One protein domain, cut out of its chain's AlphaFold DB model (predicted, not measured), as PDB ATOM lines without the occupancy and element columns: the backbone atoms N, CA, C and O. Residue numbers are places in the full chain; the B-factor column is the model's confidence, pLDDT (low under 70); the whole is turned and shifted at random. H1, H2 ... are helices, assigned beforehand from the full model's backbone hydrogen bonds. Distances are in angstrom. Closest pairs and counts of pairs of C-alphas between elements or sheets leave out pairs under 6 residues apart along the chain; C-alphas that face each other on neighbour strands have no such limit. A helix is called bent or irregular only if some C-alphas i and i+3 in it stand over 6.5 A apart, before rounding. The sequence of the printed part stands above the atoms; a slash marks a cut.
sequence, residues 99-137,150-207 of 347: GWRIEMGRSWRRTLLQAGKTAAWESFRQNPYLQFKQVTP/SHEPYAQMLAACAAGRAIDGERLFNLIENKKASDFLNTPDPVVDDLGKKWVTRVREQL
ATOM      1  N   GLY A  99     207.640 246.044 218.873       83.94
ATOM      2  CA  GLY A  99     207.162 244.679 219.063       83.94
ATOM      3  C   GLY A  99     205.779 244.481 218.450       83.94
ATOM      4  O   GLY A  99     205.588 243.560 217.657       83.94
ATOM      5  N   TRP A 100     204.844 245.385 218.732       86.56
ATOM      6  CA  TRP A 100     203.496 245.404 218.171       86.56
ATOM      7  C   TRP A 100     203.508 245.532 216.653       86.56
ATOM      8  O   TRP A 100     202.805 244.780 215.980       86.56
ATOM      9  N   ARG A 101     204.359 246.392 216.084       88.25
ATOM     10  CA  ARG A 101     204.547 246.487 214.625       88.25
ATOM     11  C   ARG A 101     204.898 245.130 214.014       88.25
ATOM     12  O   ARG A 101     204.296 244.725 213.017       88.25
ATOM     13  N   ILE A 102     205.828 244.396 214.624       89.06
ATOM     14  CA  ILE A 102     206.240 243.070 214.147       89.06
ATOM     15  C   ILE A 102     205.139 242.028 214.384       89.06
ATOM     16  O   ILE A 102     204.817 241.264 213.472       89.06
ATOM     17  N   GLU A 103     204.535 241.988 215.572       90.69
ATOM     18  CA  GLU A 103     203.470 241.036 215.914       90.69
ATOM     19  C   GLU A 103     202.243 241.198 215.020       90.69
ATOM     20  O   GLU A 103     201.702 240.211 214.512       90.69
ATOM     21  N   MET A 104     201.838 242.434 214.731       92.12
ATOM     22  CA  MET A 104     200.734 242.704 213.815       92.12
ATOM     23  C   MET A 104     201.065 242.216 212.403       92.12
ATOM     24  O   MET A 104     200.248 241.513 211.798       92.12
ATOM     25  N   GLY A 105     202.294 242.434 211.928       92.81
ATOM     26  CA  GLY A 105     202.783 241.867 210.671       92.81
ATOM     27  C   GLY A 105     202.768 240.330 210.642       92.81
ATOM     28  O   GLY A 105     202.319 239.710 209.671       92.81
ATOM     29  N   ARG A 106     203.185 239.681 211.736       93.12
ATOM     30  CA  ARG A 106     203.113 238.217 211.901       93.12
ATOM     31  C   ARG A 106     201.673 237.713 211.925       93.12
ATOM     32  O   ARG A 106     201.392 236.638 211.389       93.12
ATOM     33  N   SER A 107     200.757 238.465 212.525       95.06
ATOM     34  CA  SER A 107     199.344 238.098 212.586       95.06
ATOM     35  C   SER A 107     198.689 238.141 211.198       95.06
ATOM     36  O   SER A 107     197.904 237.244 210.871       95.06
ATOM     37  N   TRP A 108     199.076 239.100 210.345       95.94
ATOM     38  CA  TRP A 108     198.656 239.148 208.945       95.94
ATOM     39  C   TRP A 108     199.192 237.951 208.157       95.94
ATOM     40  O   TRP A 108     198.420 237.240 207.513       95.94
ATOM     41  N   ARG A 109     200.491 237.639 208.305       95.31
ATOM     42  CA  ARG A 109     201.091 236.421 207.737       95.31
ATOM     43  C   ARG A 109     200.295 235.178 208.125       95.31
ATOM     44  O   ARG A 109     199.927 234.390 207.261       95.31
ATOM     45  N   ARG A 110     200.009 235.004 209.419       95.94
ATOM     46  CA  ARG A 110     199.225 233.865 209.920       95.94
ATOM     47  C   ARG A 110     197.843 233.806 209.268       95.94
ATOM     48  O   ARG A 110     197.423 232.724 208.875       95.94
ATOM     49  N   THR A 111     197.180 234.952 209.118       96.69
ATOM     50  CA  THR A 111     195.848 235.061 208.506       96.69
ATOM     51  C   THR A 111     195.868 234.608 207.041       96.69
ATOM     52  O   THR A 111     195.044 233.784 206.647       96.69
ATOM     53  N   LEU A 112     196.850 235.054 206.247       96.38
ATOM     54  CA  LEU A 112     197.000 234.623 204.850       96.38
ATOM     55  C   LEU A 112     197.348 233.137 204.725       96.38
ATOM     56  O   LEU A 112     196.776 232.443 203.887       96.38
ATOM     57  N   LEU A 113     198.260 232.629 205.559       96.00
ATOM     58  CA  LEU A 113     198.661 231.219 205.521       96.00
ATOM     59  C   LEU A 113     197.511 230.281 205.906       96.00
ATOM     60  O   LEU A 113     197.318 229.265 205.244       96.00
ATOM     61  N   GLN A 114     196.714 230.635 206.920       96.62
ATOM     62  CA  GLN A 114     195.518 229.871 207.306       96.62
ATOM     63  C   GLN A 114     194.455 229.845 206.199       96.62
ATOM     64  O   GLN A 114     193.730 228.864 206.076       96.62
ATOM     65  N   ALA A 115     194.393 230.888 205.370       96.12
ATOM     66  CA  ALA A 115     193.510 230.956 204.209       96.12
ATOM     67  C   ALA A 115     194.109 230.334 202.928       96.12
ATOM     68  O   ALA A 115     193.533 230.477 201.851       96.12
ATOM     69  N   GLY A 116     195.283 229.692 203.005       96.31
ATOM     70  CA  GLY A 116     195.963 229.099 201.847       96.31
ATOM     71  C   GLY A 116     196.554 230.116 200.860       96.31
ATOM     72  O   GLY A 116     196.954 229.751 199.758       96.31
ATOM     73  N   LYS A 117     196.643 231.398 201.233       95.75
ATOM     74  CA  LYS A 117     197.130 232.503 200.390       95.75
ATOM     75  C   LYS A 117     198.648 232.698 200.519       95.75
ATOM     76  O   LYS A 117     199.133 233.801 200.772       95.75
ATOM     77  N   THR A 118     199.420 231.625 200.334       94.69
ATOM     78  CA  THR A 118     200.898 231.641 200.414       94.69
ATOM     79  C   THR A 118     201.535 232.550 199.364       94.69
ATOM     80  O   THR A 118     202.428 233.326 199.693       94.69
ATOM     81  N   ALA A 119     201.042 232.518 198.122       93.69
ATOM     82  CA  ALA A 119     201.526 233.385 197.047       93.69
ATOM     83  C   ALA A 119     201.283 234.876 197.343       93.69
ATOM     84  O   ALA A 119     202.151 235.705 197.088       93.69
ATOM     85  N   ALA A 120     200.136 235.212 197.947       94.06
ATOM     86  CA  ALA A 120     199.860 236.580 198.375       94.06
ATOM     87  C   ALA A 120     200.856 237.019 199.454       94.06
ATOM     88  O   ALA A 120     201.426 238.101 199.348       94.06
ATOM     89  N   TRP A 121     201.114 236.167 200.458       93.94
ATOM     90  CA  TRP A 121     202.117 236.450 201.489       93.94
ATOM     91  C   TRP A 121     203.500 236.735 200.890       93.94
ATOM     92  O   TRP A 121     204.145 237.688 201.317       93.94
ATOM     93  N   GLU A 122     203.945 235.967 199.893       92.50
ATOM     94  CA  GLU A 122     205.229 236.232 199.236       92.50
ATOM     95  C   GLU A 122     205.259 237.600 198.540       92.50
ATOM     96  O   GLU A 122     206.242 238.323 198.689       92.50
ATOM     97  N   SER A 123     204.171 238.015 197.886       92.94
ATOM     98  CA  SER A 123     204.053 239.363 197.311       92.94
ATOM     99  C   SER A 123     204.117 240.462 198.381       92.94
ATOM    100  O   SER A 123     204.870 241.425 198.231       92.94
ATOM    101  N   PHE A 124     203.403 240.304 199.504       92.94
ATOM    102  CA  PHE A 124     203.492 241.234 200.641       92.94
ATOM    103  C   PHE A 124     204.912 241.292 201.220       92.94
ATOM    104  O   PHE A 124     205.430 242.375 201.495       92.94
ATOM    105  N   ARG A 125     205.561 240.131 201.373       91.25
ATOM    106  CA  ARG A 125     206.924 239.998 201.899       91.25
ATOM    107  C   ARG A 125     207.975 240.584 200.958       91.25
ATOM    108  O   ARG A 125     209.020 241.003 201.434       91.25
ATOM    109  N   GLN A 126     207.740 240.607 199.651       90.12
ATOM    110  CA  GLN A 126     208.668 241.195 198.682       90.12
ATOM    111  C   GLN A 126     208.456 242.697 198.491       90.12
ATOM    112  O   GLN A 126     209.344 243.366 197.971       90.12
ATOM    113  N   ASN A 127     207.322 243.246 198.933       91.00
ATOM    114  CA  ASN A 127     207.016 244.663 198.786       91.00
ATOM    115  C   ASN A 127     207.910 245.525 199.710       91.00
ATOM    116  O   ASN A 127     207.724 245.497 200.933       91.00
ATOM    117  N   PRO A 128     208.843 246.342 199.169       89.06
ATOM    118  CA  PRO A 128     209.765 247.148 199.975       89.06
ATOM    119  C   PRO A 128     209.070 248.251 200.781       89.06
ATOM    120  O   PRO A 128     209.607 248.719 201.786       89.06
ATOM    121  N   TYR A 129     207.882 248.679 200.342       88.69
ATOM    122  CA  TYR A 129     207.086 249.703 201.013       88.69
ATOM    123  C   TYR A 129     206.437 249.179 202.296       88.69
ATOM    124  O   TYR A 129     206.122 249.976 203.171       88.69
ATOM    125  N   LEU A 130     206.244 247.865 202.415       91.12
ATOM    126  CA  LEU A 130     205.605 247.238 203.574       91.12
ATOM    127  C   LEU A 130     206.611 246.643 204.557       91.12
ATOM    128  O   LEU A 130     206.204 246.150 205.600       91.12
ATOM    129  N   GLN A 131     207.907 246.665 204.242       89.31
ATOM    130  CA  GLN A 131     208.933 246.111 205.121       89.31
ATOM    131  C   GLN A 131     209.052 246.903 206.414       89.31
ATOM    132  O   GLN A 131     209.035 248.136 206.407       89.31
ATOM    133  N   PHE A 132     209.274 246.176 207.505       86.44
ATOM    134  CA  PHE A 132     209.678 246.769 208.765       86.44
ATOM    135  C   PHE A 132     210.987 247.540 208.589       86.44
ATOM    136  O   PHE A 132     211.999 247.001 208.132       86.44
ATOM    137  N   LYS A 133     210.950 248.815 208.975       79.31
ATOM    138  CA  LYS A 133     212.113 249.698 209.044       79.31
ATOM    139  C   LYS A 133     212.179 250.300 210.436       79.31
ATOM    140  O   LYS A 133     211.164 250.768 210.963       79.31
ATOM    141  N   GLN A 134     213.376 250.292 211.014       70.62
ATOM    142  CA  GLN A 134     213.640 251.030 212.239       70.62
ATOM    143  C   GLN A 134     213.449 252.522 211.950       70.62
ATOM    144  O   GLN A 134     213.976 253.040 210.963       70.62
ATOM    145  N   VAL A 135     212.662 253.194 212.790       67.50
ATOM    146  CA  VAL A 135     212.524 254.648 212.721       67.50
ATOM    147  C   VAL A 135     213.847 255.225 213.200       67.50
ATOM    148  O   VAL A 135     214.278 254.942 214.317       67.50
ATOM    149  N   THR A 136     214.527 255.968 212.332       63.00
ATOM    150  CA  THR A 136     215.652 256.791 212.777       63.00
ATOM    151  C   THR A 136     215.037 257.978 213.509       63.00
ATOM    152  O   THR A 136     214.198 258.640 212.897       63.00
ATOM    153  N   PRO A 137     215.367 258.227 214.788       57.75
ATOM    154  CA  PRO A 137     214.825 259.377 215.493       57.75
ATOM    155  C   PRO A 137     215.255 260.642 214.747       57.75
ATOM    156  O   PRO A 137     216.439 260.975 214.695       57.75
ATOM    157  N   SER A 150     213.601 254.114 223.154       53.25
ATOM    158  CA  SER A 150     214.160 253.636 224.399       53.25
ATOM    159  C   SER A 150     214.535 252.167 224.206       53.25
ATOM    160  O   SER A 150     213.752 251.362 223.710       53.25
ATOM    161  N   HIS A 151     215.787 251.863 224.566       56.84
ATOM    162  CA  HIS A 151     216.540 250.623 224.328       56.84
ATOM    163  C   HIS A 151     217.059 250.382 222.900       56.84
ATOM    164  O   HIS A 151     216.625 249.469 222.198       56.84
ATOM    165  N   GLU A 152     218.125 251.113 222.554       65.38
ATOM    166  CA  GLU A 152     219.039 250.841 221.427       65.38
ATOM    167  C   GLU A 152     219.311 249.332 221.200       65.38
ATOM    168  O   GLU A 152     219.047 248.856 220.097       65.38
ATOM    169  N   PRO A 153     219.699 248.509 222.204       71.19
ATOM    170  CA  PRO A 153     219.982 247.087 221.962       71.19
ATOM    171  C   PRO A 153     218.755 246.259 221.555       71.19
ATOM    172  O   PRO A 153     218.853 245.368 220.712       71.19
ATOM    173  N   TYR A 154     217.586 246.546 222.138       75.19
ATOM    174  CA  TYR A 154     216.343 245.843 221.810       75.19
ATOM    175  C   TYR A 154     215.849 246.236 220.414       75.19
ATOM    176  O   TYR A 154     215.497 245.369 219.614       75.19
ATOM    177  N   ALA A 155     215.903 247.530 220.089       73.38
ATOM    178  CA  ALA A 155     215.566 248.039 218.766       73.38
ATOM    179  C   ALA A 155     216.500 247.475 217.682       73.38
ATOM    180  O   ALA A 155     216.014 247.024 216.647       73.38
ATOM    181  N   GLN A 156     217.813 247.413 217.942       74.75
ATOM    182  CA  GLN A 156     218.798 246.799 217.046       74.75
ATOM    183  C   GLN A 156     218.554 245.298 216.854       74.75
ATOM    184  O   GLN A 156     218.609 244.810 215.727       74.75
ATOM    185  N   MET A 157     218.251 244.555 217.926       79.19
ATOM    186  CA  MET A 157     217.914 243.130 217.840       79.19
ATOM    187  C   MET A 157     216.665 242.912 216.982       79.19
ATOM    188  O   MET A 157     216.685 242.101 216.056       79.19
ATOM    189  N   LEU A 158     215.586 243.652 217.257       77.25
ATOM    190  CA  LEU A 158     214.360 243.571 216.468       77.25
ATOM    191  C   LEU A 158     214.614 243.952 215.011       77.25
ATOM    192  O   LEU A 158     214.171 243.232 214.121       77.25
ATOM    193  N   ALA A 159     215.372 245.019 214.755       73.62
ATOM    194  CA  ALA A 159     215.762 245.417 213.411       73.62
ATOM    195  C   ALA A 159     216.577 244.320 212.709       73.62
ATOM    196  O   ALA A 159     216.251 243.967 211.583       73.62
ATOM    197  N   ALA A 160     217.558 243.694 213.360       75.38
ATOM    198  CA  ALA A 160     218.336 242.596 212.781       75.38
ATOM    199  C   ALA A 160     217.477 241.348 212.487       75.38
ATOM    200  O   ALA A 160     217.647 240.666 211.469       75.38
ATOM    201  N   CYS A 161     216.510 241.038 213.353       75.94
ATOM    202  CA  CYS A 161     215.579 239.933 213.144       75.94
ATOM    203  C   CYS A 161     214.569 240.230 212.021       75.94
ATOM    204  O   CYS A 161     214.287 239.351 211.201       75.94
ATOM    205  N   ALA A 162     214.053 241.457 211.958       77.81
ATOM    206  CA  ALA A 162     212.931 241.853 211.112       77.81
ATOM    207  C   ALA A 162     213.333 242.439 209.748       77.81
ATOM    208  O   ALA A 162     212.568 242.298 208.792       77.81
ATOM    209  N   ALA A 163     214.504 243.070 209.629       68.50
ATOM    210  CA  ALA A 163     214.917 243.800 208.431       68.50
ATOM    211  C   ALA A 163     214.874 242.905 207.183       68.50
ATOM    212  O   ALA A 163     215.540 241.872 207.105       68.50
ATOM    213  N   GLY A 164     214.038 243.300 206.218       66.56
ATOM    214  CA  GLY A 164     213.847 242.605 204.939       66.56
ATOM    215  C   GLY A 164     213.118 241.255 205.020       66.56
ATOM    216  O   GLY A 164     213.017 240.557 204.009       66.56
ATOM    217  N   ARG A 165     212.638 240.850 206.204       74.56
ATOM    218  CA  ARG A 165     211.957 239.560 206.430       74.56
ATOM    219  C   ARG A 165     210.566 239.703 207.035       74.56
ATOM    220  O   ARG A 165     209.740 238.807 206.853       74.56
ATOM    221  N   ALA A 166     210.315 240.790 207.757       87.50
ATOM    222  CA  ALA A 166     209.037 241.089 208.375       87.50
ATOM    223  C   ALA A 166     208.404 242.324 207.737       87.50
ATOM    224  O   ALA A 166     209.080 243.292 207.385       87.50
ATOM    225  N   ILE A 167     207.082 242.286 207.641       91.94
ATOM    226  CA  ILE A 167     206.293 243.456 207.283       91.94
ATOM    227  C   ILE A 167     206.022 244.306 208.526       91.94
ATOM    228  O   ILE A 167     205.925 243.792 209.641       91.94
ATOM    229  N   ASP A 168     205.883 245.602 208.312       90.88
ATOM    230  CA  ASP A 168     205.476 246.574 209.309       90.88
ATOM    231  C   ASP A 168     203.956 246.541 209.488       90.88
ATOM    232  O   ASP A 168     203.201 246.980 208.615       90.88
ATOM    233  N   GLY A 169     203.501 245.981 210.605       91.69
ATOM    234  CA  GLY A 169     202.085 245.796 210.883       91.69
ATOM    235  C   GLY A 169     201.315 247.096 211.105       91.69
ATOM    236  O   GLY A 169     200.172 247.166 210.674       91.69
ATOM    237  N   GLU A 170     201.921 248.126 211.703       89.50
ATOM    238  CA  GLU A 170     201.272 249.441 211.876       89.50
ATOM    239  C   GLU A 170     201.074 250.119 210.525       89.50
ATOM    240  O   GLU A 170     199.981 250.560 210.178       89.50
ATOM    241  N   ARG A 171     202.129 250.116 209.706       90.31
ATOM    242  CA  ARG A 171     202.062 250.665 208.355       90.31
ATOM    243  C   ARG A 171     201.021 249.939 207.511       90.31
ATOM    244  O   ARG A 171     200.239 250.588 206.825       90.31
ATOM    245  N   LEU A 172     200.993 248.606 207.562       93.56
ATOM    246  CA  LEU A 172     199.988 247.820 206.850       93.56
ATOM    247  C   LEU A 172     198.571 248.120 207.359       93.56
ATOM    248  O   LEU A 172     197.665 248.273 206.545       93.56
ATOM    249  N   PHE A 173     198.391 248.220 208.677       92.00
ATOM    250  CA  PHE A 173     197.121 248.564 209.313       92.00
ATOM    251  C   PHE A 173     196.593 249.908 208.796       92.00
ATOM    252  O   PHE A 173     195.542 249.928 208.160       92.00
ATOM    253  N   ASN A 174     197.379 250.981 208.917       89.44
ATOM    254  CA  ASN A 174     197.003 252.326 208.461       89.44
ATOM    255  C   ASN A 174     196.692 252.384 206.952       89.44
ATOM    256  O   ASN A 174     195.855 253.164 206.495       89.44
ATOM    257  N   LEU A 175     197.362 251.551 206.148       93.06
ATOM    258  CA  LEU A 175     197.128 251.478 204.707       93.06
ATOM    259  C   LEU A 175     195.828 250.747 204.350       93.06
ATOM    260  O   LEU A 175     195.083 251.242 203.504       93.06
ATOM    261  N   ILE A 176     195.561 249.584 204.956       93.31
ATOM    262  CA  ILE A 176     194.361 248.772 204.673       93.31
ATOM    263  C   ILE A 176     193.090 249.451 205.207       93.31
ATOM    264  O   ILE A 176     192.002 249.191 204.701       93.31
ATOM    265  N   GLU A 177     193.195 250.379 206.162       86.44
ATOM    266  CA  GLU A 177     192.043 251.196 206.574       86.44
ATOM    267  C   GLU A 177     191.426 251.998 205.420       86.44
ATOM    268  O   GLU A 177     190.212 252.177 205.378       86.44
ATOM    269  N   ASN A 178     192.249 252.430 204.460       88.88
ATOM    270  CA  ASN A 178     191.826 253.291 203.352       88.88
ATOM    271  C   ASN A 178     191.977 252.639 201.965       88.88
ATOM    272  O   ASN A 178     191.612 253.243 200.957       88.88
ATOM    273  N   LYS A 179     192.531 251.422 201.888       93.62
ATOM    274  CA  LYS A 179     192.829 250.701 200.640       93.62
ATOM    275  C   LYS A 179     192.424 249.238 200.742       93.62
ATOM    276  O   LYS A 179     192.301 248.683 201.830       93.62
ATOM    277  N   LYS A 180     192.243 248.576 199.602       95.31
ATOM    278  CA  LYS A 180     192.012 247.132 199.587       95.31
ATOM    279  C   LYS A 180     193.335 246.408 199.812       95.31
ATOM    280  O   LYS A 180     194.380 246.833 199.328       95.31
ATOM    281  N   ALA A 181     193.308 245.290 200.531       94.75
ATOM    282  CA  ALA A 181     194.525 244.521 200.780       94.75
ATOM    283  C   ALA A 181     195.139 243.991 199.470       94.75
ATOM    284  O   ALA A 181     196.361 243.952 199.334       94.75
ATOM    285  N   SER A 182     194.314 243.640 198.480       95.44
ATOM    286  CA  SER A 182     194.797 243.209 197.167       95.44
ATOM    287  C   SER A 182     195.376 244.330 196.295       95.44
ATOM    288  O   SER A 182     196.037 244.012 195.313       95.44
ATOM    289  N   ASP A 183     195.268 245.610 196.685       94.38
ATOM    290  CA  ASP A 183     195.966 246.716 196.002       94.38
ATOM    291  C   ASP A 183     197.499 246.585 196.116       94.38
ATOM    292  O   ASP A 183     198.250 247.187 195.350       94.38
ATOM    293  N   PHE A 184     197.978 245.786 197.076       93.00
ATOM    294  CA  PHE A 184     199.394 245.456 197.260       93.00
ATOM    295  C   PHE A 184     199.815 244.171 196.531       93.00
ATOM    296  O   PHE A 184     200.939 243.700 196.722       93.00
ATOM    297  N   LEU A 185     198.927 243.595 195.719       92.50
ATOM    298  CA  LEU A 185     199.171 242.426 194.880       92.50
ATOM    299  C   LEU A 185     199.147 242.820 193.396       92.50
ATOM    300  O   LEU A 185     198.596 243.844 193.011       92.50
ATOM    301  N   ASN A 186     199.708 241.962 192.540       88.88
ATOM    302  CA  ASN A 186     199.684 242.175 191.085       88.88
ATOM    303  C   ASN A 186     198.295 241.945 190.467       88.88
ATOM    304  O   ASN A 186     198.027 242.395 189.356       88.88
ATOM    305  N   THR A 187     197.431 241.202 191.158       90.75
ATOM    306  CA  THR A 187     196.085 240.855 190.700       90.75
ATOM    307  C   THR A 187     195.090 241.069 191.838       90.75
ATOM    308  O   THR A 187     195.384 240.632 192.956       90.75
ATOM    309  N   PRO A 188     193.910 241.659 191.571       93.56
ATOM    310  CA  PRO A 188     192.847 241.770 192.563       93.56
ATOM    311  C   PRO A 188     192.468 240.404 193.138       93.56
ATOM    312  O   PRO A 188     192.355 239.421 192.404       93.56
ATOM    313  N   ASP A 189     192.245 240.348 194.447       95.75
ATOM    314  CA  ASP A 189     191.878 239.119 195.150       95.75
ATOM    315  C   ASP A 189     190.832 239.436 196.232       95.75
ATOM    316  O   ASP A 189     191.183 239.893 197.325       95.75
ATOM    317  N   PRO A 190     189.535 239.183 195.963       96.00
ATOM    318  CA  PRO A 190     188.458 239.554 196.877       96.00
ATOM    319  C   PRO A 190     188.519 238.791 198.206       96.00
ATOM    320  O   PRO A 190     188.019 239.279 199.217       96.00
ATOM    321  N   VAL A 191     189.154 237.612 198.234       96.38
ATOM    322  CA  VAL A 191     189.355 236.858 199.478       96.38
ATOM    323  C   VAL A 191     190.394 237.561 200.346       96.38
ATOM    324  O   VAL A 191     190.207 237.680 201.551       96.38
ATOM    325  N   VAL A 192     191.478 238.063 199.746       96.50
ATOM    326  CA  VAL A 192     192.494 238.839 200.475       96.50
ATOM    327  C   VAL A 192     191.910 240.160 200.980       96.50
ATOM    328  O   VAL A 192     192.209 240.551 202.106       96.50
ATOM    329  N   ASP A 193     191.028 240.801 200.213       97.06
ATOM    330  CA  ASP A 193     190.328 242.017 200.646       97.06
ATOM    331  C   ASP A 193     189.424 241.780 201.861       97.06
ATOM    332  O   ASP A 193     189.445 242.565 202.812       97.06
ATOM    333  N   ASP A 194     188.648 240.693 201.857       97.12
ATOM    334  CA  ASP A 194     187.806 240.303 202.993       97.12
ATOM    335  C   ASP A 194     188.648 239.965 204.234       97.12
ATOM    336  O   ASP A 194     188.351 240.426 205.340       97.12
ATOM    337  N   LEU A 195     189.754 239.235 204.054       97.19
ATOM    338  CA  LEU A 195     190.708 238.967 205.132       97.19
ATOM    339  C   LEU A 195     191.319 240.258 205.680       97.19
ATOM    340  O   LEU A 195     191.460 240.376 206.895       97.19
ATOM    341  N   GLY A 196     191.651 241.218 204.814       96.38
ATOM    342  CA  GLY A 196     192.180 242.525 205.201       96.38
ATOM    343  C   GLY A 196     191.210 243.287 206.097       96.38
ATOM    344  O   GLY A 196     191.592 243.721 207.183       96.38
ATOM    345  N   LYS A 197     189.932 243.360 205.705       95.06
ATOM    346  CA  LYS A 197     188.875 243.986 206.517       95.06
ATOM    347  C   LYS A 197     188.725 243.305 207.875       95.06
ATOM    348  O   LYS A 197     188.776 243.973 208.902       95.06
ATOM    349  N   LYS A 198     188.608 241.973 207.892       95.06
ATOM    350  CA  LYS A 198     188.492 241.187 209.134       95.06
ATOM    351  C   LYS A 198     189.710 241.346 210.039       95.06
ATOM    352  O   LYS A 198     189.572 241.359 211.259       95.06
ATOM    353  N   TRP A 199     190.899 241.442 209.452       95.19
ATOM    354  CA  TRP A 199     192.134 241.659 210.187       95.19
ATOM    355  C   TRP A 199     192.162 243.049 210.827       95.19
ATOM    356  O   TRP A 199     192.378 243.125 212.032       95.19
ATOM    357  N   VAL A 200     191.838 244.114 210.084       92.31
ATOM    358  CA  VAL A 200     191.728 245.480 210.630       92.31
ATOM    359  C   VAL A 200     190.690 245.550 211.748       92.31
ATOM    360  O   VAL A 200     190.991 246.089 212.809       92.31
ATOM    361  N   THR A 201     189.500 244.964 211.567       90.38
ATOM    362  CA  THR A 201     188.472 244.916 212.622       90.38
ATOM    363  C   THR A 201     189.003 244.237 213.882       90.38
ATOM    364  O   THR A 201     188.893 244.798 214.965       90.38
ATOM    365  N   ARG A 202     189.670 243.084 213.744       90.50
ATOM    366  CA  ARG A 202     190.263 242.370 214.882       90.50
ATOM    367  C   ARG A 202     191.362 243.179 215.572       90.50
ATOM    368  O   ARG A 202     191.427 243.175 216.795       90.50
ATOM    369  N   VAL A 203     192.235 243.844 214.813       88.44
ATOM    370  CA  VAL A 203     193.286 244.706 215.380       88.44
ATOM    371  C   VAL A 203     192.649 245.878 216.129       88.44
ATOM    372  O   VAL A 203     193.035 246.153 217.261       88.44
ATOM    373  N   ARG A 204     191.610 246.504 215.561       84.00
ATOM    374  CA  ARG A 204     190.848 247.567 216.230       84.00
ATOM    375  C   ARG A 204     190.212 247.091 217.532       84.00
ATOM    376  O   ARG A 204     190.318 247.788 218.533       84.00
ATOM    377  N   GLU A 205     189.612 245.907 217.541       82.75
ATOM    378  CA  GLU A 205     189.048 245.287 218.747       82.75
ATOM    379  C   GLU A 205     190.127 244.981 219.797       82.75
ATOM    380  O   GLU A 205     189.927 245.271 220.973       82.75
ATOM    381  N   GLN A 206     191.284 244.449 219.385       82.88
ATOM    382  CA  GLN A 206     192.401 244.127 220.286       82.88
ATOM    383  C   GLN A 206     193.017 245.364 220.940       82.88
ATOM    384  O   GLN A 206     193.338 245.334 222.124       82.88
ATOM    385  N   LEU A 207     193.178 246.440 220.173       76.38
ATOM    386  CA  LEU A 207     193.663 247.728 220.670       76.38
ATOM    387  C   LEU A 207     192.567 248.518 221.396       76.38
ATOM    388  O   LEU A 207     192.844 249.535 222.025       76.38
TER     389      LEU A 207
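AT A GLANCE: This is residues 99 to 137 and 150 to 207 of the 347 residues of an uncharacterized protein of Saprospiraceae bacterium (UniProt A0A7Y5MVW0). The longest helix, H6, the first helix, H1, and the shorter H4 make a core in which each touches the other two, with H4 set steeply across both of its partners. H2 folds back along the end of H1 as a helical hairpin, the very short H5 packs on the beginning of H6, and H3 lies away from this core at one end of the longest axis, reaching H1 with its last residues. The printed part has 97 residues with six named helices, in the order H1, H2, H3, H4, H5, H6 along the chain, and no named strand; the class is all helix. The whole is compact, with a radius of gyration of the C-alphas of 13.4 A, and it spans 41 by 28 by 23 A along its three main axes.

IN THESE COORDINATES: H6, residues 190 to 207, is the longest helix, 25.7 A from first to last C-alpha; it runs from C-alpha 190 at (188.458, 239.554, 196.877) to C-alpha 207 at (193.663, 247.728, 220.670). H1, residues 99 to 114, is 22.2 A long and begins at C-alpha 99, (207.162, 244.679, 219.063). H2 has residues 118 to 126 and is 12.4 A long. H3, residues 152 to 162, is 15.0 A long and starts at C-alpha 152, (219.039, 250.841, 221.427). H4 has residues 169 to 176 and is 10.3 A long. H5 has residues 181 to 184 and is neither bent nor irregular, but only just: C-alphas 181 and 184 are 6.1 A apart.

HOW THE PARTS SIT: H6 touches H1, H4 and H5. With H1 it runs opposite ways at a tilt of 37 degrees, only just steep, and the closest C-alphas are those of Trp 108 and Trp 199, 7.1 A apart. H6 touches H4 with residues 196 to 200 alone, at a steep tilt of 55 degrees, opposite ways; the C-alphas of Phe 173 and Val 200 come closest, at 6.4 A. H6 touches H5 with residues 190 to 196 alone, and the closest C-alphas are those of Ala 181 and Asp 193, 4.9 A apart. H1 and H4 touch with 14 pairs of C-alphas within 8 A, at a steep tilt of 61 degrees, the same way; the C-alphas of Gly 105 and Gly 169 are the closest, 4.0 A apart. The helix packing is mostly crossed: of four touching pairs with a tilt, one is at a shallow tilt. That pair is H1 and H2, a helical hairpin at 30 degrees, opposite ways, in which H1 touches H2 with residues 109 to 113 alone; the closest C-alphas are those of Arg 109 and Trp 121, 6.3 A apart. H2 and H5 are close but not clearly touching, with the C-alphas of Phe 124 and Phe 184 closest, at 6.8 A. H3 touches no helix; it is close to H1 but not clearly touching it, with the C-alphas of Ile 102 and Ala 162 closest, at 7.4 A, and the two run the same way at a shallow tilt of 16 degrees. H4 and H5 meet only through their link. Among the pairs that are apart are H3 and H6, and H2 and H4. In H1, H2, H3, H4 and H6 every O i to N i+4 pair is within hydrogen-bond range; H5 is too short for such a pair, and its one O i to N i+3 pair is within range.

THE WHOLE: The two C-alphas farthest apart are those of Pro 153 and Pro 190, 41.0 A. Residues 138 to 149 are not printed, on the link across the cut from H2 to H3, and C-alphas 137 and 150 are 10.6 A apart. Of the links that are printed whole, H1 to H2, H4 to H5 and H5 to H6 are tight, and H3 to H4 is short. The mean pLDDT of the printed part is 87.4; it is under 70 in residues 135 to 137, 150 to 152 and 163 to 164, and the mean of H3 is 74.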